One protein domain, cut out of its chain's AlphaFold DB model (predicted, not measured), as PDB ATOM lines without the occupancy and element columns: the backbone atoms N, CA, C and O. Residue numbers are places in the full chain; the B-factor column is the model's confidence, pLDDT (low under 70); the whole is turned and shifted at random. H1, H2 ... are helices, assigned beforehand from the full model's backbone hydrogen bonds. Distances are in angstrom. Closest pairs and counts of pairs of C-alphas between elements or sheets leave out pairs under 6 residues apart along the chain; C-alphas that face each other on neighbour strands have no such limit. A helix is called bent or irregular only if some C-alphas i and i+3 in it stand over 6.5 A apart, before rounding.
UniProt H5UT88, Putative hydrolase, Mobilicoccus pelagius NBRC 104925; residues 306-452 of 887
ATOM      1  N   TYR A 306     -17.153  -8.420  -2.398       55.09
ATOM      2  CA  TYR A 306     -17.565  -7.922  -3.722       55.09
ATOM      3  C   TYR A 306     -17.128  -6.477  -4.034       55.09
ATOM      4  O   TYR A 306     -17.212  -6.059  -5.177       55.09
ATOM      5  N   LYS A 307     -16.623  -5.707  -3.057       61.97
ATOM      6  CA  LYS A 307     -16.113  -4.333  -3.279       61.97
ATOM      7  C   LYS A 307     -14.682  -4.272  -3.833       61.97
ATOM      8  O   LYS A 307     -14.138  -3.182  -3.978       61.97
ATOM      9  N   ARG A 308     -14.047  -5.423  -4.075       71.56
ATOM     10  CA  ARG A 308     -12.683  -5.529  -4.624       71.56
ATOM     11  C   ARG A 308     -12.617  -5.578  -6.150       71.56
ATOM     12  O   ARG A 308     -11.517  -5.475  -6.675       71.56
ATOM     13  N   TRP A 309     -13.762  -5.754  -6.800       80.25
ATOM     14  CA  TRP A 309     -13.919  -5.965  -8.234       80.25
ATOM     15  C   TRP A 309     -15.030  -5.047  -8.747       80.25
ATOM     16  O   TRP A 309     -15.968  -4.752  -8.002       80.25
ATOM     17  N   ALA A 310     -14.916  -4.566  -9.982       74.19
ATOM     18  CA  ALA A 310     -15.905  -3.677 -10.590       74.19
ATOM     19  C   ALA A 310     -17.217  -4.410 -10.923       74.19
ATOM     20  O   ALA A 310     -18.297  -3.823 -10.848       74.19
ATOM     21  N   ASP A 311     -17.116  -5.697 -11.261       74.44
ATOM     22  CA  ASP A 311     -18.217  -6.545 -11.705       74.44
ATOM     23  C   ASP A 311     -17.956  -8.040 -11.395       74.44
ATOM     24  O   ASP A 311     -17.033  -8.411 -10.664       74.44
ATOM     25  N   THR A 312     -18.827  -8.915 -11.907       71.31
ATOM     26  CA  THR A 312     -18.740 -10.374 -11.703       71.31
ATOM     27  C   THR A 312     -17.747 -11.053 -12.658       71.31
ATOM     28  O   THR A 312     -17.213 -12.106 -12.321       71.31
ATOM     29  N   GLU A 313     -17.469 -10.462 -13.822       72.00
ATOM     30  CA  GLU A 313     -16.528 -10.981 -14.822       72.00
ATOM     31  C   GLU A 313     -15.090 -10.849 -14.294       72.00
ATOM     32  O   GLU A 313     -14.363 -11.842 -14.233       72.00
ATOM     33  N   GLU A 314     -14.726  -9.683 -13.749       73.25
ATOM     34  CA  GLU A 314     -13.433  -9.447 -13.094       73.25
ATOM     35  C   GLU A 314     -13.221 -10.353 -11.861       73.25
ATOM     36  O   GLU A 314     -12.127 -10.886 -11.653       73.25
ATOM     37  N   LEU A 315     -14.273 -10.591 -11.064       77.75
ATOM     38  CA  LEU A 315     -14.239 -11.511  -9.918       77.75
ATOM     39  C   LEU A 315     -13.980 -12.965 -10.349       77.75
ATOM     40  O   LEU A 315     -13.164 -13.650  -9.728       77.75
ATOM     41  N   VAL A 316     -14.664 -13.448 -11.392       74.62
ATOM     42  CA  VAL A 316     -14.487 -14.820 -11.901       74.62
ATOM     43  C   VAL A 316     -13.093 -14.995 -12.500       74.62
ATOM     44  O   VAL A 316     -12.413 -15.968 -12.172       74.62
ATOM     45  N   LEU A 317     -12.619 -14.036 -13.301       72.31
ATOM     46  CA  LEU A 317     -11.268 -14.061 -13.867       72.31
ATOM     47  C   LEU A 317     -10.194 -14.059 -12.771       72.31
ATOM     48  O   LEU A 317      -9.261 -14.859 -12.827       72.31
ATOM     49  N   ALA A 318     -10.350 -13.240 -11.727       71.94
ATOM     50  CA  ALA A 318      -9.426 -13.219 -10.595       71.94
ATOM     51  C   ALA A 318      -9.448 -14.518  -9.768       71.94
ATOM     52  O   ALA A 318      -8.409 -14.922  -9.247       71.94
ATOM     53  N   ALA A 319     -10.598 -15.192  -9.651       72.06
ATOM     54  CA  ALA A 319     -10.701 -16.492  -8.983       72.06
ATOM     55  C   ALA A 319     -10.045 -17.624  -9.798       72.06
ATOM     56  O   ALA A 319      -9.377 -18.491  -9.228       72.06
ATOM     57  N   LEU A 320     -10.191 -17.595 -11.126       70.00
ATOM     58  CA  LEU A 320      -9.550 -18.549 -12.032       70.00
ATOM     59  C   LEU A 320      -8.029 -18.338 -12.078       70.00
ATOM     60  O   LEU A 320      -7.290 -19.295 -11.862       70.00
ATOM     61  N   ALA A 321      -7.550 -17.099 -12.225       67.38
ATOM     62  CA  ALA A 321      -6.120 -16.777 -12.162       67.38
ATOM     63  C   ALA A 321      -5.501 -17.113 -10.789       67.38
ATOM     64  O   ALA A 321      -4.406 -17.657 -10.704       67.38
ATOM     65  N   ALA A 322      -6.229 -16.910  -9.683       64.25
ATOM     66  CA  ALA A 322      -5.770 -17.329  -8.354       64.25
ATOM     67  C   ALA A 322      -5.620 -18.859  -8.178       64.25
ATOM     68  O   ALA A 322      -5.170 -19.297  -7.116       64.25
ATOM     69  N   SER A 323      -5.974 -19.658  -9.192       62.66
ATOM     70  CA  SER A 323      -5.791 -21.113  -9.240       62.66
ATOM     71  C   SER A 323      -4.491 -21.559  -9.944       62.66
ATOM     72  O   SER A 323      -4.276 -22.764 -10.087       62.66
ATOM     73  N   ASP A 324      -3.610 -20.619 -10.326       56.16
ATOM     74  CA  ASP A 324      -2.311 -20.829 -11.011       56.16
ATOM     75  C   ASP A 324      -1.461 -21.997 -10.476       56.16
ATOM     76  O   ASP A 324      -0.763 -22.659 -11.241       56.16
ATOM     77  N   ALA A 325      -1.531 -22.294  -9.173       60.75
ATOM     78  CA  ALA A 325      -0.705 -23.313  -8.519       60.75
ATOM     79  C   ALA A 325      -0.860 -24.740  -9.093       60.75
ATOM     80  O   ALA A 325       0.033 -25.562  -8.905       60.75
ATOM     81  N   SER A 326      -1.962 -25.043  -9.793       63.56
ATOM     82  CA  SER A 326      -2.095 -26.285 -10.575       63.56
ATOM     83  C   SER A 326      -1.229 -26.257 -11.834       63.56
ATOM     84  O   SER A 326      -0.603 -27.253 -12.170       63.56
ATOM     85  N   PHE A 327      -1.194 -25.125 -12.539       65.25
ATOM     86  CA  PHE A 327      -0.590 -25.029 -13.862       65.25
ATOM     87  C   PHE A 327       0.941 -25.047 -13.819       65.25
ATOM     88  O   PHE A 327       1.563 -25.756 -14.610       65.25
ATOM     89  N   ASP A 328       1.558 -24.316 -12.886       67.56
ATOM     90  CA  ASP A 328       3.016 -24.368 -12.721       67.56
ATOM     91  C   ASP A 328       3.481 -25.772 -12.290       67.56
ATOM     92  O   ASP A 328       4.509 -26.247 -12.774       67.56
ATOM     93  N   ALA A 329       2.688 -26.480 -11.475       72.31
ATOM     94  CA  ALA A 329       2.958 -27.867 -11.093       72.31
ATOM     95  C   ALA A 329       2.829 -28.842 -12.281       72.31
ATOM     96  O   ALA A 329       3.721 -29.666 -12.484       72.31
ATOM     97  N   ASP A 330       1.780 -28.724 -13.106       71.88
ATOM     98  CA  ASP A 330       1.629 -29.506 -14.346       71.88
ATOM     99  C   ASP A 330       2.830 -29.279 -15.283       71.88
ATOM    100  O   ASP A 330       3.389 -30.217 -15.860       71.88
ATOM    101  N   ARG A 331       3.271 -28.022 -15.403       70.56
ATOM    102  CA  ARG A 331       4.397 -27.612 -16.245       70.56
ATOM    103  C   ARG A 331       5.741 -28.132 -15.730       70.56
ATOM    104  O   ARG A 331       6.547 -28.585 -16.539       70.56
ATOM    105  N   GLU A 332       5.990 -28.094 -14.422       76.81
ATOM    106  CA  GLU A 332       7.194 -28.671 -13.806       76.81
ATOM    107  C   GLU A 332       7.203 -30.204 -13.922       76.81
ATOM    108  O   GLU A 332       8.226 -30.792 -14.289       76.81
ATOM    109  N   ARG A 333       6.051 -30.857 -13.715       75.88
ATOM    110  CA  ARG A 333       5.873 -32.309 -13.879       75.88
ATOM    111  C   ARG A 333       6.187 -32.741 -15.317       75.88
ATOM    112  O   ARG A 333       6.941 -33.688 -15.505       75.88
ATOM    113  N   VAL A 334       5.732 -32.006 -16.335       73.75
ATOM    114  CA  VAL A 334       6.056 -32.298 -17.750       73.75
ATOM    115  C   VAL A 334       7.491 -31.913 -18.133       73.75
ATOM    116  O   VAL A 334       8.116 -32.611 -18.930       73.75
ATOM    117  N   ALA A 335       8.068 -30.864 -17.540       73.00
ATOM    118  CA  ALA A 335       9.479 -30.520 -17.745       73.00
ATOM    119  C   ALA A 335      10.450 -31.555 -17.136       73.00
ATOM    120  O   ALA A 335      11.571 -31.702 -17.622       73.00
ATOM    121  N   THR A 336      10.021 -32.278 -16.097       74.94
ATOM    122  CA  THR A 336      10.795 -33.339 -15.427       74.94
ATOM    123  C   THR A 336      10.494 -34.752 -15.942       74.94
ATOM    124  O   THR A 336      11.235 -35.682 -15.620       74.94
ATOM    125  N   MET A 337       9.475 -34.935 -16.791       73.00
ATOM    126  CA  MET A 337       9.169 -36.224 -17.421       73.00
ATOM    127  C   MET A 337      10.310 -36.722 -18.327       73.00
ATOM    128  O   MET A 337      10.783 -36.045 -19.248       73.00
ATOM    129  N   THR A 338      10.684 -37.985 -18.128       68.06
ATOM    130  CA  THR A 338      11.549 -38.766 -19.025       68.06
ATOM    131  C   THR A 338      10.741 -39.921 -19.632       68.06
ATOM    132  O   THR A 338      10.882 -41.058 -19.179       68.06
ATOM    133  N   PRO A 339       9.844 -39.640 -20.598       62.41
ATOM    134  CA  PRO A 339       9.040 -40.670 -21.250       62.41
ATOM    135  C   PRO A 339       9.929 -41.571 -22.118       62.41
ATOM    136  O   PRO A 339      10.993 -41.142 -22.572       62.41
ATOM    137  N   VAL A 340       9.501 -42.816 -22.343       62.88
ATOM    138  CA  VAL A 340      10.262 -43.789 -23.148       62.88
ATOM    139  C   VAL A 340      10.180 -43.448 -24.639       62.88
ATOM    140  O   VAL A 340      11.177 -43.557 -25.352       62.88
ATOM    141  N   ASP A 341       9.015 -42.985 -25.098       75.44
ATOM    142  CA  ASP A 341       8.789 -42.478 -26.449       75.44
ATOM    143  C   ASP A 341       7.699 -41.377 -26.494       75.44
ATOM    144  O   ASP A 341       7.220 -40.886 -25.467       75.44
ATOM    145  N   LEU A 342       7.314 -40.965 -27.709       81.69
ATOM    146  CA  LEU A 342       6.272 -39.960 -27.950       81.69
ATOM    147  C   LEU A 342       4.862 -40.422 -27.525       81.69
ATOM    148  O   LEU A 342       4.055 -39.573 -27.151       81.69
ATOM    149  N   ARG A 343       4.540 -41.723 -27.570       86.06
ATOM    150  CA  ARG A 343       3.228 -42.236 -27.142       86.06
ATOM    151  C   ARG A 343       3.057 -42.005 -25.649       86.06
ATOM    152  O   ARG A 343       2.091 -41.364 -25.244       86.06
ATOM    153  N   ASP A 344       4.017 -42.468 -24.854       84.75
ATOM    154  CA  ASP A 344       3.977 -42.329 -23.396       84.75
ATOM    155  C   ASP A 344       3.956 -40.850 -22.981       84.75
ATOM    156  O   ASP A 344       3.195 -40.457 -22.096       84.75
ATOM    157  N   ALA A 345       4.723 -40.003 -23.680       84.62
ATOM    158  CA  ALA A 345       4.730 -38.559 -23.461       84.62
ATOM    159  C   ALA A 345       3.354 -37.904 -23.696       84.62
ATOM    160  O   ALA A 345       2.949 -37.025 -22.936       84.62
ATOM    161  N   LEU A 346       2.630 -38.323 -24.741       86.94
ATOM    162  CA  LEU A 346       1.288 -37.817 -25.043       86.94
ATOM    163  C   LEU A 346       0.245 -38.344 -24.047       86.94
ATOM    164  O   LEU A 346      -0.581 -37.561 -23.580       86.94
ATOM    165  N   VAL A 347       0.300 -39.631 -23.687       89.44
ATOM    166  CA  VAL A 347      -0.624 -40.250 -22.717       89.44
ATOM    167  C   VAL A 347      -0.534 -39.555 -21.358       89.44
ATOM    168  O   VAL A 347      -1.559 -39.154 -20.810       89.44
ATOM    169  N   GLU A 348       0.673 -39.349 -20.830       87.12
ATOM    170  CA  GLU A 348       0.853 -38.708 -19.522       87.12
ATOM    171  C   GLU A 348       0.467 -37.213 -19.540       87.12
ATOM    172  O   GLU A 348      -0.148 -36.731 -18.591       87.12
ATOM    173  N   VAL A 349       0.723 -36.475 -20.632       86.06
ATOM    174  CA  VAL A 349       0.264 -35.075 -20.764       86.06
ATOM    175  C   VAL A 349      -1.263 -34.969 -20.844       86.06
ATOM    176  O   VAL A 349      -1.850 -34.096 -20.204       86.06
ATOM    177  N   LEU A 350      -1.929 -35.845 -21.600       86.75
ATOM    178  CA  LEU A 350      -3.392 -35.847 -21.667       86.75
ATOM    179  C   LEU A 350      -4.033 -36.298 -20.343       86.75
ATOM    180  O   LEU A 350      -5.084 -35.770 -19.978       86.75
ATOM    181  N   ALA A 351      -3.385 -37.196 -19.592       88.00
ATOM    182  CA  ALA A 351      -3.811 -37.569 -18.244       88.00
ATOM    183  C   ALA A 351      -3.787 -36.373 -17.278       88.00
ATOM    184  O   ALA A 351      -4.766 -36.163 -16.564       88.00
ATOM    185  N   LEU A 352      -2.753 -35.524 -17.321       82.56
ATOM    186  CA  LEU A 352      -2.718 -34.277 -16.539       82.56
ATOM    187  C   LEU A 352      -3.869 -33.327 -16.894       82.56
ATOM    188  O   LEU A 352      -4.453 -32.696 -16.012       82.56
ATOM    189  N   PHE A 353      -4.258 -33.236 -18.170       80.31
ATOM    190  CA  PHE A 353      -5.423 -32.429 -18.547       80.31
ATOM    191  C   PHE A 353      -6.745 -33.024 -18.051       80.31
ATOM    192  O   PHE A 353      -7.615 -32.248 -17.655       80.31
ATOM    193  N   ALA A 354      -6.887 -34.353 -18.017       84.69
ATOM    194  CA  ALA A 354      -8.044 -35.028 -17.426       84.69
ATOM    195  C   ALA A 354      -8.115 -34.817 -15.899       84.69
ATOM    196  O   ALA A 354      -9.126 -34.310 -15.412       84.69
ATOM    197  N   GLU A 355      -7.021 -35.075 -15.163       82.94
ATOM    198  CA  GLU A 355      -6.879 -34.744 -13.729       82.94
ATOM    199  C   GLU A 355      -7.260 -33.268 -13.477       82.94
ATOM    200  O   GLU A 355      -8.021 -32.935 -12.564       82.94
ATOM    201  N   GLY A 356      -6.804 -32.374 -14.360       77.69
ATOM    202  CA  GLY A 356      -7.078 -30.942 -14.333       77.69
ATOM    203  C   GLY A 356      -8.532 -30.521 -14.601       77.69
ATOM    204  O   GLY A 356      -8.858 -29.359 -14.322       77.69
ATOM    205  N   LEU A 357      -9.398 -31.397 -15.129       77.25
ATOM    206  CA  LEU A 357     -10.843 -31.166 -15.319       77.25
ATOM    207  C   LEU A 357     -11.672 -31.623 -14.107       77.25
ATOM    208  O   LEU A 357     -12.674 -30.985 -13.777       77.25
ATOM    209  N   ASP A 358     -11.204 -32.633 -13.371       78.50
ATOM    210  CA  ASP A 358     -11.838 -33.116 -12.134       78.50
ATOM    211  C   ASP A 358     -11.512 -32.257 -10.895       78.50
ATOM    212  O   ASP A 358     -12.003 -32.493  -9.781       78.50
ATOM    213  N   THR A 359     -10.749 -31.179 -11.078       76.50
ATOM    214  CA  THR A 359     -10.585 -30.121 -10.075       76.50
ATOM    215  C   THR A 359     -11.890 -29.325  -9.868       76.50
ATOM    216  O   THR A 359     -12.745 -29.258 -10.756       76.50
ATOM    217  N   PRO A 360     -12.074 -28.639  -8.718       72.69
ATOM    218  CA  PRO A 360     -13.185 -27.696  -8.542       72.69
ATOM    219  C   PRO A 360     -13.210 -26.593  -9.613       72.69
ATOM    220  O   PRO A 360     -14.283 -26.156 -10.016       72.69
ATOM    221  N   VAL A 361     -12.031 -26.189 -10.098       72.12
ATOM    222  CA  VAL A 361     -11.857 -25.213 -11.181       72.12
ATOM    223  C   VAL A 361     -12.378 -25.783 -12.501       72.12
ATOM    224  O   VAL A 361     -13.212 -25.153 -13.140       72.12
ATOM    225  N   GLY A 362     -11.974 -27.003 -12.868       73.56
ATOM    226  CA  GLY A 362     -12.459 -27.704 -14.060       73.56
ATOM    227  C   GLY A 362     -13.983 -27.860 -14.096       73.56
ATOM    228  O   GLY A 362     -14.614 -27.533 -15.103       73.56
ATOM    229  N   ARG A 363     -14.606 -28.213 -12.963       74.00
ATOM    230  CA  ARG A 363     -16.077 -28.236 -12.842       74.00
ATOM    231  C   ARG A 363     -16.730 -26.861 -13.011       74.00
ATOM    232  O   ARG A 363     -17.765 -26.769 -13.665       74.00
ATOM    233  N   VAL A 364     -16.146 -25.785 -12.475       73.06
ATOM    234  CA  VAL A 364     -16.657 -24.415 -12.697       73.06
ATOM    235  C   VAL A 364     -16.530 -24.007 -14.170       73.06
ATOM    236  O   VAL A 364     -17.455 -23.410 -14.717       73.06
ATOM    237  N   LEU A 365     -15.442 -24.390 -14.846       68.44
ATOM    238  CA  LEU A 365     -15.259 -24.148 -16.282       68.44
ATOM    239  C   LEU A 365     -16.332 -24.845 -17.134       68.44
ATOM    240  O   LEU A 365     -16.793 -24.256 -18.109       68.44
ATOM    241  N   HIS A 366     -16.787 -26.045 -16.756       66.38
ATOM    242  CA  HIS A 366     -17.910 -26.715 -17.425       66.38
ATOM    243  C   HIS A 366     -19.214 -25.897 -17.320       66.38
ATOM    244  O   HIS A 366     -19.923 -25.734 -18.313       66.38
ATOM    245  N   VAL A 367     -19.516 -25.324 -16.146       70.19
ATOM    246  CA  VAL A 367     -20.696 -24.455 -15.957       70.19
ATOM    247  C   VAL A 367     -20.572 -23.162 -16.775       70.19
ATOM    248  O   VAL A 367     -21.516 -22.770 -17.454       70.19
ATOM    249  N   LEU A 368     -19.394 -22.531 -16.798       67.69
ATOM    250  CA  LEU A 368     -19.159 -21.341 -17.625       67.69
ATOM    251  C   LEU A 368     -19.275 -21.644 -19.132       67.69
ATOM    252  O   LEU A 368     -19.790 -20.819 -19.886       67.69
ATOM    253  N   GLN A 369     -18.870 -22.839 -19.580       64.31
ATOM    254  CA  GLN A 369     -19.054 -23.281 -20.967       64.31
ATOM    255  C   GLN A 369     -20.524 -23.506 -21.347       64.31
ATOM    256  O   GLN A 369     -20.878 -23.275 -22.506       64.31
ATOM    257  N   SER A 370     -21.391 -23.952 -20.431       65.50
ATOM    258  CA  SER A 370     -22.820 -24.107 -20.745       65.50
ATOM    259  C   SER A 370     -23.539 -22.754 -20.849       65.50
ATOM    260  O   SER A 370     -24.507 -22.633 -21.596       65.50
ATOM    261  N   TRP A 371     -23.013 -21.704 -20.207       63.66
ATOM    262  CA  TRP A 371     -23.550 -20.336 -20.261       63.66
ATOM    263  C   TRP A 371     -22.952 -19.486 -21.410       63.66
ATOM    264  O   TRP A 371     -23.091 -18.260 -21.412       63.66
ATOM    265  N   ARG A 372     -22.316 -20.106 -22.424       65.19
ATOM    266  CA  ARG A 372     -21.562 -19.404 -23.494       65.19
ATOM    267  C   ARG A 372     -22.318 -18.266 -24.191       65.19
ATOM    268  O   ARG A 372     -21.704 -17.275 -24.567       65.19
ATOM    269  N   GLN A 373     -23.633 -18.418 -24.366       60.62
ATOM    270  CA  GLN A 373     -24.474 -17.453 -25.085       60.62
ATOM    271  C   GLN A 373     -24.799 -16.210 -24.235       60.62
ATOM    272  O   GLN A 373     -25.151 -15.173 -24.783       60.62
ATOM    273  N   GLN A 374     -24.679 -16.305 -22.906       69.81
ATOM    274  CA  GLN A 374     -24.950 -15.213 -21.962       69.81
ATOM    275  C   GLN A 374     -23.669 -14.465 -21.560       69.81
ATOM    276  O   GLN A 374     -23.716 -13.275 -21.256       69.81
ATOM    277  N   HIS A 375     -22.515 -15.145 -21.592       68.56
ATOM    278  CA  HIS A 375     -21.225 -14.608 -21.145       68.56
ATOM    279  C   HIS A 375     -20.092 -14.888 -22.146       68.56
ATOM    280  O   HIS A 375     -19.018 -15.363 -21.779       68.56
ATOM    281  N   SER A 376     -20.326 -14.598 -23.428       65.94
ATOM    282  CA  SER A 376     -19.381 -14.875 -24.522       65.94
ATOM    283  C   SER A 376     -18.009 -14.211 -24.342       65.94
ATOM    284  O   SER A 376     -16.991 -14.834 -24.640       65.94
ATOM    285  N   ARG A 377     -17.965 -12.983 -23.804       70.44
ATOM    286  CA  ARG A 377     -16.727 -12.241 -23.497       70.44
ATOM    287  C   ARG A 377     -15.892 -12.928 -22.412       70.44
ATOM    288  O   ARG A 377     -14.754 -13.313 -22.681       70.44
ATOM    289  N   LEU A 378     -16.493 -13.157 -21.244       69.69
ATOM    290  CA  LEU A 378     -15.888 -13.896 -20.136       69.69
ATOM    291  C   LEU A 378     -15.411 -15.272 -20.609       69.69
ATOM    292  O   LEU A 378     -14.278 -15.650 -20.327       69.69
ATOM    293  N   LEU A 379     -16.228 -16.011 -21.368       69.44
ATOM    294  CA  LEU A 379     -15.828 -17.326 -21.865       69.44
ATOM    295  C   LEU A 379     -14.647 -17.244 -22.840       69.44
ATOM    296  O   LEU A 379     -13.762 -18.088 -22.756       69.44
ATOM    297  N   ALA A 380     -14.583 -16.240 -23.719       66.75
ATOM    298  CA  ALA A 380     -13.434 -16.048 -24.603       66.75
ATOM    299  C   ALA A 380     -12.137 -15.831 -23.805       66.75
ATOM    300  O   ALA A 380     -11.148 -16.511 -24.066       66.75
ATOM    301  N   GLN A 381     -12.163 -14.974 -22.779       68.38
ATOM    302  CA  GLN A 381     -11.013 -14.718 -21.899       68.38
ATOM    303  C   GLN A 381     -10.645 -15.941 -21.042       68.38
ATOM    304  O   GLN A 381      -9.471 -16.261 -20.860       68.38
ATOM    305  N   VAL A 382     -11.641 -16.681 -20.554       67.62
ATOM    306  CA  VAL A 382     -11.448 -17.932 -19.807       67.62
ATOM    307  C   VAL A 382     -10.860 -19.031 -20.697       67.62
ATOM    308  O   VAL A 382      -9.973 -19.764 -20.259       67.62
ATOM    309  N   CYS A 383     -11.292 -19.134 -21.955       64.94
ATOM    310  CA  CYS A 383     -10.683 -20.020 -22.944       64.94
ATOM    311  C   CYS A 383      -9.265 -19.569 -23.314       64.94
ATOM    312  O   CYS A 383      -8.388 -20.421 -23.418       64.94
ATOM    313  N   GLU A 384      -9.011 -18.269 -23.464       64.75
ATOM    314  CA  GLU A 384      -7.675 -17.727 -23.729       64.75
ATOM    315  C   GLU A 384      -6.695 -18.118 -22.616       64.75
ATOM    316  O   GLU A 384      -5.659 -18.713 -22.911       64.75
ATOM    317  N   VAL A 385      -7.052 -17.900 -21.346       62.84
ATOM    318  CA  VAL A 385      -6.238 -18.323 -20.193       62.84
ATOM    319  C   VAL A 385      -6.087 -19.850 -20.157       62.84
ATOM    320  O   VAL A 385      -4.973 -20.367 -20.234       62.84
ATOM    321  N   MET A 386      -7.189 -20.602 -20.086       62.94
ATOM    322  CA  MET A 386      -7.125 -22.046 -19.819       62.94
ATOM    323  C   MET A 386      -6.550 -22.868 -20.977       62.94
ATOM    324  O   MET A 386      -5.839 -23.845 -20.732       62.94
ATOM    325  N   VAL A 387      -6.847 -22.508 -22.231       60.88
ATOM    326  CA  VAL A 387      -6.391 -23.266 -23.409       60.88
ATOM    327  C   VAL A 387      -4.975 -22.861 -23.804       60.88
ATOM    328  O   VAL A 387      -4.185 -23.745 -24.120       60.88
ATOM    329  N   THR A 388      -4.603 -21.576 -23.749       62.00
ATOM    330  CA  THR A 388      -3.247 -21.149 -24.155       62.00
ATOM    331  C   THR A 388      -2.182 -21.666 -23.193       62.00
ATOM    332  O   THR A 388      -1.148 -22.164 -23.646       62.00
ATOM    333  N   LEU A 389      -2.450 -21.619 -21.882       61.84
ATOM    334  CA  LEU A 389      -1.556 -22.173 -20.865       61.84
ATOM    335  C   LEU A 389      -1.393 -23.692 -21.053       61.84
ATOM    336  O   LEU A 389      -0.275 -24.176 -21.238       61.84
ATOM    337  N   ARG A 390      -2.495 -24.455 -21.112       68.31
ATOM    338  CA  ARG A 390      -2.437 -25.923 -21.264       68.31
ATOM    339  C   ARG A 390      -1.863 -26.370 -22.619       68.31
ATOM    340  O   ARG A 390      -1.050 -27.290 -22.654       68.31
ATOM    341  N   ALA A 391      -2.155 -25.680 -23.723       66.31
ATOM    342  CA  ALA A 391      -1.557 -25.982 -25.031       66.31
ATOM    343  C   ALA A 391      -0.028 -25.774 -25.066       66.31
ATOM    344  O   ALA A 391       0.662 -26.446 -25.835       66.31
ATOM    345  N   ALA A 392       0.537 -24.894 -24.228       70.56
ATOM    346  CA  ALA A 392       1.989 -24.741 -24.111       70.56
ATOM    347  C   ALA A 392       2.673 -25.980 -23.498       70.56
ATOM    348  O   ALA A 392       3.799 -26.311 -23.875       70.56
ATOM    349  N   VAL A 393       1.986 -26.703 -22.607       74.69
ATOM    350  CA  VAL A 393       2.481 -27.957 -22.013       74.69
ATOM    351  C   VAL A 393       2.526 -29.067 -23.069       74.69
ATOM    352  O   VAL A 393       3.577 -29.671 -23.270       74.69
ATOM    353  N   LEU A 394       1.444 -29.254 -23.838       77.88
ATOM    354  CA  LEU A 394       1.416 -30.207 -24.958       77.88
ATOM    355  C   LEU A 394       2.474 -29.878 -26.021       77.88
ATOM    356  O   LEU A 394       3.210 -30.757 -26.467       77.88
ATOM    357  N   ARG A 395       2.609 -28.597 -26.388       77.62
ATOM    358  CA  ARG A 395       3.623 -28.155 -27.353       77.62
ATOM    359  C   ARG A 395       5.055 -28.393 -26.862       77.62
ATOM    360  O   ARG A 395       5.894 -28.737 -27.681       77.62
ATOM    361  N   THR A 396       5.319 -28.344 -25.553       78.75
ATOM    362  CA  THR A 396       6.642 -28.678 -24.986       78.75
ATOM    363  C   THR A 396       7.052 -30.128 -25.295       78.75
ATOM    364  O   THR A 396       8.210 -30.377 -25.634       78.75
ATOM    365  N   VAL A 397       6.112 -31.083 -25.258       81.06
ATOM    366  CA  VAL A 397       6.365 -32.482 -25.662       81.06
ATOM    367  C   VAL A 397       6.568 -32.609 -27.174       81.06
ATOM    368  O   VAL A 397       7.510 -33.274 -27.605       81.06
ATOM    369  N   LEU A 398       5.740 -31.946 -27.986       80.38
ATOM    370  CA  LEU A 398       5.848 -32.000 -29.452       80.38
ATOM    371  C   LEU A 398       7.158 -31.367 -29.964       80.38
ATOM    372  O   LEU A 398       7.829 -31.939 -30.823       80.38
ATOM    373  N   ASP A 399       7.567 -30.230 -29.397       78.94
ATOM    374  CA  ASP A 399       8.827 -29.554 -29.726       78.94
ATOM    375  C   ASP A 399      10.043 -30.415 -29.345       78.94
ATOM    376  O   ASP A 399      11.005 -30.506 -30.116       78.94
ATOM    377  N   ARG A 400       9.986 -31.108 -28.198       77.62
ATOM    378  CA  ARG A 400      11.010 -32.072 -27.771       77.62
ATOM    379  C   ARG A 400      11.092 -33.272 -28.716       77.62
ATOM    380  O   ARG A 400      12.179 -33.584 -29.196       77.62
ATOM    381  N   ALA A 401       9.962 -33.895 -29.047       74.50
ATOM    382  CA  ALA A 401       9.911 -35.042 -29.954       74.50
ATOM    383  C   ALA A 401      10.369 -34.695 -31.386       74.50
ATOM    384  O   ALA A 401      10.957 -35.532 -32.073       74.50
ATOM    385  N   ASN A 402      10.160 -33.452 -31.828       75.25
ATOM    386  CA  ASN A 402      10.731 -32.905 -33.059       75.25
ATOM    387  C   ASN A 402      12.257 -32.692 -32.959       75.25
ATOM    388  O   ASN A 402      12.993 -33.064 -33.875       75.25
ATOM    389  N   ALA A 403      12.760 -32.159 -31.839       75.19
ATOM    390  CA  ALA A 403      14.197 -31.979 -31.610       75.19
ATOM    391  C   ALA A 403      14.966 -33.315 -31.531       75.19
ATOM    392  O   ALA A 403      16.047 -33.444 -32.109       75.19
ATOM    393  N   GLU A 404      14.387 -34.322 -30.871       72.19
ATOM    394  CA  GLU A 404      14.884 -35.705 -30.818       72.19
ATOM    395  C   GLU A 404      14.681 -36.430 -32.171       72.19
ATOM    396  O   GLU A 404      15.466 -37.300 -32.559       72.19
ATOM    397  N   GLY A 405      13.692 -36.000 -32.962       66.88
ATOM    398  CA  GLY A 405      13.460 -36.438 -34.340       66.88
ATOM    399  C   GLY A 405      12.527 -37.635 -34.504       66.88
ATOM    400  O   GLY A 405      12.589 -38.303 -35.537       66.88
ATOM    401  N   ALA A 406      11.667 -37.906 -33.521       67.12
ATOM    402  CA  ALA A 406      10.585 -38.886 -33.631       67.12
ATOM    403  C   ALA A 406       9.519 -38.459 -34.665       67.12
ATOM    404  O   ALA A 406       8.910 -39.302 -35.338       67.12
ATOM    405  N   MET A 407       9.336 -37.143 -34.825       68.50
ATOM    406  CA  MET A 407       8.351 -36.515 -35.710       68.50
ATOM    407  C   MET A 407       8.929 -35.289 -36.454       68.50
ATOM    408  O   MET A 407       9.803 -34.612 -35.913       68.50
ATOM    409  N   PRO A 408       8.469 -34.972 -37.678       63.88
ATOM    410  CA  PRO A 408       8.835 -33.741 -38.384       63.88
ATOM    411  C   PRO A 408       8.221 -32.464 -37.786       63.88
ATOM    412  O   PRO A 408       7.042 -32.427 -37.441       63.88
ATOM    413  N   ALA A 409       8.977 -31.360 -37.806       63.75
ATOM    414  CA  ALA A 409       8.494 -30.027 -37.415       63.75
ATOM    415  C   ALA A 409       7.229 -29.562 -38.168       63.75
ATOM    416  O   ALA A 409       6.424 -28.822 -37.613       63.75
ATOM    417  N   ALA A 410       7.055 -29.989 -39.423       61.28
ATOM    418  CA  ALA A 410       5.904 -29.624 -40.252       61.28
ATOM    419  C   ALA A 410       4.582 -30.258 -39.775       61.28
ATOM    420  O   ALA A 410       3.516 -29.706 -40.041       61.28
ATOM    421  N   ASP A 411       4.650 -31.378 -39.046       63.12
ATOM    422  CA  ASP A 411       3.476 -32.087 -38.528       63.12
ATOM    423  C   ASP A 411       2.992 -31.502 -37.178       63.12
ATOM    424  O   ASP A 411       1.855 -31.739 -36.764       63.12
ATOM    425  N   VAL A 412       3.800 -30.642 -36.528       65.06
ATOM    426  CA  VAL A 412       3.425 -29.843 -35.340       65.06
ATOM    427  C   VAL A 412       2.528 -28.664 -35.752       65.06
ATOM    428  O   VAL A 412       2.882 -27.488 -35.665       65.06
ATOM    429  N   THR A 413       1.333 -28.975 -36.248       63.00
ATOM    430  CA  THR A 413       0.363 -27.958 -36.683       63.00
ATOM    431  C   THR A 413      -0.298 -27.240 -35.494       63.00
ATOM    432  O   THR A 413      -0.426 -27.819 -34.407       63.00
ATOM    433  N   PRO A 414      -0.804 -26.000 -35.674       58.09
ATOM    434  CA  PRO A 414      -1.639 -25.336 -34.670       58.09
ATOM    435  C   PRO A 414      -2.860 -26.171 -34.272       58.09
ATOM    436  O   PRO A 414      -3.213 -26.202 -33.101       58.09
ATOM    437  N   THR A 415      -3.454 -26.902 -35.223       60.12
ATOM    438  CA  THR A 415      -4.592 -27.795 -34.982       60.12
ATOM    439  C   THR A 415      -4.237 -28.890 -33.976       60.12
ATOM    440  O   THR A 415      -4.841 -28.938 -32.908       60.12
ATOM    441  N   VAL A 416      -3.222 -29.715 -34.257       61.03
ATOM    442  CA  VAL A 416      -2.886 -30.862 -33.390       61.03
ATOM    443  C   VAL A 416      -2.214 -30.419 -32.081       61.03
ATOM    444  O   VAL A 416      -2.446 -31.012 -31.034       61.03
ATOM    445  N   SER A 417      -1.464 -29.309 -32.080       57.56
ATOM    446  CA  SER A 417      -0.944 -28.714 -30.833       57.56
ATOM    447  C   SER A 417      -1.996 -27.952 -30.005       57.56
ATOM    448  O   SER A 417      -1.663 -27.423 -28.944       57.56
ATOM    449  N   SER A 418      -3.261 -27.909 -30.449       55.34
ATOM    450  CA  SER A 418      -4.399 -27.336 -29.708       55.34
ATOM    451  C   SER A 418      -5.351 -28.385 -29.119       55.34
ATOM    452  O   SER A 418      -6.443 -28.025 -28.671       55.34
ATOM    453  N   ASP A 419      -4.953 -29.665 -29.106       58.88
ATOM    454  CA  ASP A 419      -5.870 -30.791 -28.891       58.88
ATOM    455  C   ASP A 419      -5.920 -31.451 -27.485       58.88
ATOM    456  O   ASP A 419      -6.040 -32.669 -27.367       58.88
ATOM    457  N   PRO A 420      -5.988 -30.686 -26.376       65.00
ATOM    458  CA  PRO A 420      -6.737 -31.126 -25.193       65.00
ATOM    459  C   PRO A 420      -8.260 -31.179 -25.439       65.00
ATOM    460  O   PRO A 420      -9.023 -31.474 -24.520       65.00
ATOM    461  N   ARG A 421      -8.735 -30.836 -26.647       69.31
ATOM    462  CA  ARG A 421     -10.159 -30.679 -26.979       69.31
ATOM    463  C   ARG A 421     -10.888 -32.012 -27.012       69.31
ATOM    464  O   ARG A 421     -11.995 -32.065 -26.490       69.31
ATOM    465  N   LEU A 422     -10.265 -33.074 -27.524       72.06
ATOM    466  CA  LEU A 422     -10.822 -34.432 -27.451       72.06
ATOM    467  C   LEU A 422     -10.995 -34.912 -25.999       72.06
ATOM    468  O   LEU A 422     -12.039 -35.456 -25.657       72.06
ATOM    469  N   VAL A 423     -10.035 -34.620 -25.112       77.81
ATOM    470  CA  VAL A 423     -10.154 -34.922 -23.669       77.81
ATOM    471  C   VAL A 423     -11.297 -34.120 -23.030       77.81
ATOM    472  O   VAL A 423     -12.065 -34.661 -22.242       77.81
ATOM    473  N   ILE A 424     -11.461 -32.844 -23.398       74.88
ATOM    474  CA  ILE A 424     -12.577 -32.003 -22.926       74.88
ATOM    475  C   ILE A 424     -13.933 -32.487 -23.475       74.88
ATOM    476  O   ILE A 424     -14.928 -32.395 -22.760       74.88
ATOM    477  N   ALA A 425     -13.993 -32.996 -24.709       70.69
ATOM    478  CA  ALA A 425     -15.207 -33.569 -25.295       70.69
ATOM    479  C   ALA A 425     -15.620 -34.848 -24.550       70.69
ATOM    480  O   ALA A 425     -16.695 -34.869 -23.953       70.69
ATOM    481  N   GLN A 426     -14.706 -35.821 -24.440       78.00
ATOM    482  CA  GLN A 426     -14.914 -37.055 -23.677       78.00
ATOM    483  C   GLN A 426     -15.392 -36.743 -22.247       78.00
ATOM    484  O   GLN A 426     -16.415 -37.260 -21.808       78.00
ATOM    485  N   HIS A 427     -14.726 -35.813 -21.544       80.56
ATOM    486  CA  HIS A 427     -15.105 -35.399 -20.181       80.56
ATOM    487  C   HIS A 427     -16.533 -34.846 -20.086       80.56
ATOM    488  O   HIS A 427     -17.223 -35.085 -19.098       80.56
ATOM    489  N   ARG A 428     -17.003 -34.125 -21.112       71.25
ATOM    490  CA  ARG A 428     -18.366 -33.572 -21.155       71.25
ATOM    491  C   ARG A 428     -19.441 -34.629 -21.412       71.25
ATOM    492  O   ARG A 428     -20.585 -34.389 -21.036       71.25
ATOM    493  N   GLU A 429     -19.090 -35.747 -22.035       73.50
ATOM    494  CA  GLU A 429     -20.015 -36.828 -22.397       73.50
ATOM    495  C   GLU A 429     -20.083 -37.917 -21.320       73.50
ATOM    496  O   GLU A 429     -21.171 -38.357 -20.952       73.50
ATOM    497  N   THR A 430     -18.936 -38.316 -20.761       76.56
ATOM    498  CA  THR A 430     -18.837 -39.369 -19.733       76.56
ATOM    499  C   THR A 430     -18.812 -38.829 -18.299       76.56
ATOM    500  O   THR A 430     -19.023 -39.587 -17.353       76.56
ATOM    501  N   GLY A 431     -18.518 -37.538 -18.112       76.00
ATOM    502  CA  GLY A 431     -18.314 -36.897 -16.807       76.00
ATOM    503  C   GLY A 431     -16.926 -37.112 -16.181       76.00
ATOM    504  O   GLY A 431     -16.613 -36.444 -15.198       76.00
ATOM    505  N   ALA A 432     -16.112 -38.026 -16.726       81.00
ATOM    506  CA  ALA A 432     -14.734 -38.315 -16.315       81.00
ATOM    507  C   ALA A 432     -13.998 -39.093 -17.423       81.00
ATOM    508  O   ALA A 432     -14.573 -39.995 -18.033       81.00
ATOM    509  N   VAL A 433     -12.722 -38.788 -17.677       84.50
ATOM    510  CA  VAL A 433     -11.932 -39.440 -18.742       84.50
ATOM    511  C   VAL A 433     -11.042 -40.522 -18.141       84.50
ATOM    512  O   VAL A 433     -10.245 -40.241 -17.247       84.50
ATOM    513  N   SER A 434     -11.147 -41.758 -18.628       89.88
ATOM    514  CA  SER A 434     -10.281 -42.849 -18.180       89.88
ATOM    515  C   SER A 434      -8.942 -42.851 -18.922       89.88
ATOM    516  O   SER A 434      -8.810 -42.347 -20.040       89.88
ATOM    517  N   ARG A 435      -7.935 -43.511 -18.335       90.69
ATOM    518  CA  ARG A 435      -6.647 -43.739 -19.009       90.69
ATOM    519  C   ARG A 435      -6.807 -44.511 -20.330       90.69
ATOM    520  O   ARG A 435      -6.056 -44.259 -21.262       90.69
ATOM    521  N   GLY A 436      -7.809 -45.390 -20.435       88.00
ATOM    522  CA  GLY A 436      -8.114 -46.114 -21.674       88.00
ATOM    523  C   GLY A 436      -8.632 -45.206 -22.791       88.00
ATOM    524  O   GLY A 436      -8.238 -45.382 -23.940       88.00
ATOM    525  N   ASP A 437      -9.445 -44.198 -22.457       85.81
ATOM    526  CA  ASP A 437      -9.915 -43.194 -23.423       85.81
ATOM    527  C   ASP A 437      -8.749 -42.329 -23.924       85.81
ATOM    528  O   ASP A 437      -8.622 -42.069 -25.117       85.81
ATOM    529  N   ILE A 438      -7.851 -41.931 -23.015       89.69
ATOM    530  CA  ILE A 438      -6.630 -41.184 -23.349       89.69
ATOM    531  C   ILE A 438      -5.721 -42.002 -24.273       89.69
ATOM    532  O   ILE A 438      -5.267 -41.489 -25.294       89.69
ATOM    533  N   GLU A 439      -5.474 -43.271 -23.951       90.06
ATOM    534  CA  GLU A 439      -4.665 -44.158 -24.791       90.06
ATOM    535  C   GLU A 439      -5.315 -44.379 -26.170       90.06
ATOM    536  O   GLU A 439      -4.616 -44.335 -27.181       90.06
ATOM    537  N   ALA A 440      -6.648 -44.480 -26.251       82.62
ATOM    538  CA  ALA A 440      -7.371 -44.524 -27.523       82.62
ATOM    539  C   ALA A 440      -7.242 -43.219 -28.338       82.62
ATOM    540  O   ALA A 440      -6.974 -43.285 -29.538       82.62
ATOM    541  N   ILE A 441      -7.365 -42.043 -27.709       84.44
ATOM    542  CA  ILE A 441      -7.155 -40.735 -28.359       84.44
ATOM    543  C   ILE A 441      -5.723 -40.623 -28.907       84.44
ATOM    544  O   ILE A 441      -5.520 -40.170 -30.038       84.44
ATOM    545  N   VAL A 442      -4.719 -41.068 -28.145       86.94
ATOM    546  CA  VAL A 442      -3.317 -41.051 -28.585       86.94
ATOM    547  C   VAL A 442      -3.086 -42.014 -29.753       86.94
ATOM    548  O   VAL A 442      -2.561 -41.591 -30.783       86.94
ATOM    549  N   ASP A 443      -3.507 -43.274 -29.633       82.44
ATOM    550  CA  ASP A 443      -3.193 -44.323 -30.613       82.44
ATOM    551  C   ASP A 443      -4.014 -44.232 -31.908       82.44
ATOM    552  O   ASP A 443      -3.506 -44.561 -32.981       82.44
ATOM    553  N   GLN A 444      -5.272 -43.788 -31.832       78.38
ATOM    554  CA  GLN A 444      -6.196 -43.788 -32.975       78.38
ATOM    555  C   GLN A 444      -6.296 -42.427 -33.673       78.38
ATOM    556  O   GLN A 444      -6.645 -42.380 -34.854       78.38
ATOM    557  N   ILE A 445      -5.968 -41.325 -32.982       78.44
ATOM    558  CA  ILE A 445      -6.125 -39.964 -33.516       78.44
ATOM    559  C   ILE A 445      -4.782 -39.228 -33.566       78.44
ATOM    560  O   ILE A 445      -4.321 -38.885 -34.656       78.44
ATOM    561  N   LEU A 446      -4.119 -39.008 -32.424       78.19
ATOM    562  CA  LEU A 446      -2.936 -38.137 -32.380       78.19
ATOM    563  C   LEU A 446      -1.715 -38.743 -33.079       78.19
ATOM    564  O   LEU A 446      -1.131 -38.084 -33.939       78.19
ATOM    565  N   LEU A 447      -1.330 -39.988 -32.787       79.25
ATOM    566  CA  LEU A 447      -0.182 -40.621 -33.445       79.25
ATOM    567  C   LEU A 447      -0.398 -40.788 -34.964       79.25
ATOM    568  O   LEU A 447       0.498 -40.397 -35.716       79.25
ATOM    569  N   PRO A 448      -1.563 -41.240 -35.474       72.06
ATOM    570  CA  PRO A 448      -1.841 -41.236 -36.914       72.06
ATOM    571  C   PRO A 448      -1.824 -39.836 -37.547       72.06
ATOM    572  O   PRO A 448      -1.389 -39.689 -38.692       72.06
ATOM    573  N   ALA A 449      -2.253 -38.796 -36.819       69.81
ATOM    574  CA  ALA A 449      -2.232 -37.415 -37.300       69.81
ATOM    575  C   ALA A 449      -0.830 -36.778 -37.305       69.81
ATOM    576  O   ALA A 449      -0.571 -35.963 -38.192       69.81
ATOM    577  N   LEU A 450       0.046 -37.154 -36.363       70.50
ATOM    578  CA  LEU A 450       1.413 -36.639 -36.186       70.50
ATOM    579  C   LEU A 450       2.494 -37.442 -36.926       70.50
ATOM    580  O   LEU A 450       3.576 -36.923 -37.183       70.50
ATOM    581  N   LEU A 451       2.235 -38.712 -37.247       66.62
ATOM    582  CA  LEU A 451       3.204 -39.622 -37.876       66.62
ATOM    583  C   LEU A 451       2.821 -40.004 -39.317       66.62
ATOM    584  O   LEU A 451       3.353 -40.984 -39.847       66.62
ATOM    585  N   ARG A 452       1.919 -39.230 -39.945       60.62
ATOM    586  CA  ARG A 452       1.308 -39.469 -41.268       60.62
ATOM    587  C   ARG A 452       2.297 -40.073 -42.281       60.62
ATOM    588  O   ARG A 452       3.250 -39.397 -42.683       60.62
TER     589      ARG A 452
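AT A GLANCE: This is residues 306 to 452 of the 887 residues of the protein "Putative hydrolase" of Mobilicoccus pelagius NBRC 104925 (UniProt H5UT88). One long helix, H5, runs along most of an elongated body, with H1 and H2 following one another along it in its own direction and H3 running back beside its second half. The helical hairpin H6 and H7 packs on H3, and H4 makes a corner with H5, its last part near the first part of H5. The printed part has 147 residues with seven named helices, H1 to H7 in chain order, and no named strand; the class is all helix. It is compact, with a radius of gyration of the C-alphas of 16.3 A, and spans 53 by 28 by 24 A.

HOW THE PARTS SIT: H5, residues 376 to 404, has a kink of 29 degrees near residue 391. H2, residues 325 to 336, touches residues 389 to 397 of H5 alone, the same way at a shallow tilt of 12 degrees; the closest C-alphas, of Arg 331 and Val 393, are 6.1 A apart. H3, residues 342 to 355, touches residues 390 to 401 of H5 alone, opposite ways at a shallow tilt of 24 degrees, closest at the C-alphas of Leu 342 and Ala 401, 6.4 A apart. H2, H3 and H5 form an up and down bundle, each helix running against the one before it. H1, residues 312 to 321, only just touches H5, with 3 pairs of C-alphas within 8 A, the closest those of Glu 313 and Leu 378, 6.1 A apart. H4, residues 360 to 370, is close to H5 but not clearly touching, the C-alphas of Leu 368 and Leu 379 being closest at 6.7 A. H7, residues 435 to 450, touches H3 at a steep tilt of 49 degrees, with the C-alphas of Val 347 and Glu 439 closest at 6.0 A. H6, residues 421 to 430, forms a hairpin with H7, and its C-alpha at Val 423 is 6.6 A from that of Ala 354 in H3, their closest pair. H5 and H7 are apart. Every O i to N i+4 pair is within hydrogen-bond range in H1, H3, H4 and H6, against 7 of 8 in H2, 23 of 25 in H5 and 10 of 12 in H7.

IN THESE COORDINATES: H5 is 40.6 A long from C-alpha 376 at (-19.381, -14.875, -24.522) to C-alpha 404. H7 is 20.3 A long, ending with C-alpha 450 at (1.413, -36.639, -36.186), and is only just irregular, C-alphas 444 and 447 being 6.8 A apart. H3 is 20.1 A long, and H1 begins with C-alpha 312 at (-18.740, -10.374, -11.703).

THE WHOLE: The two C-alphas farthest apart, of Lys 307 and Arg 452, are 54.6 A apart. The printed part has no cut; the link from H5 to H6, residues 405 to 420, is long. The mean pLDDT of the printed part is 72.6, with 58 residues under 70, among them 378 to 391 and 405 to 421.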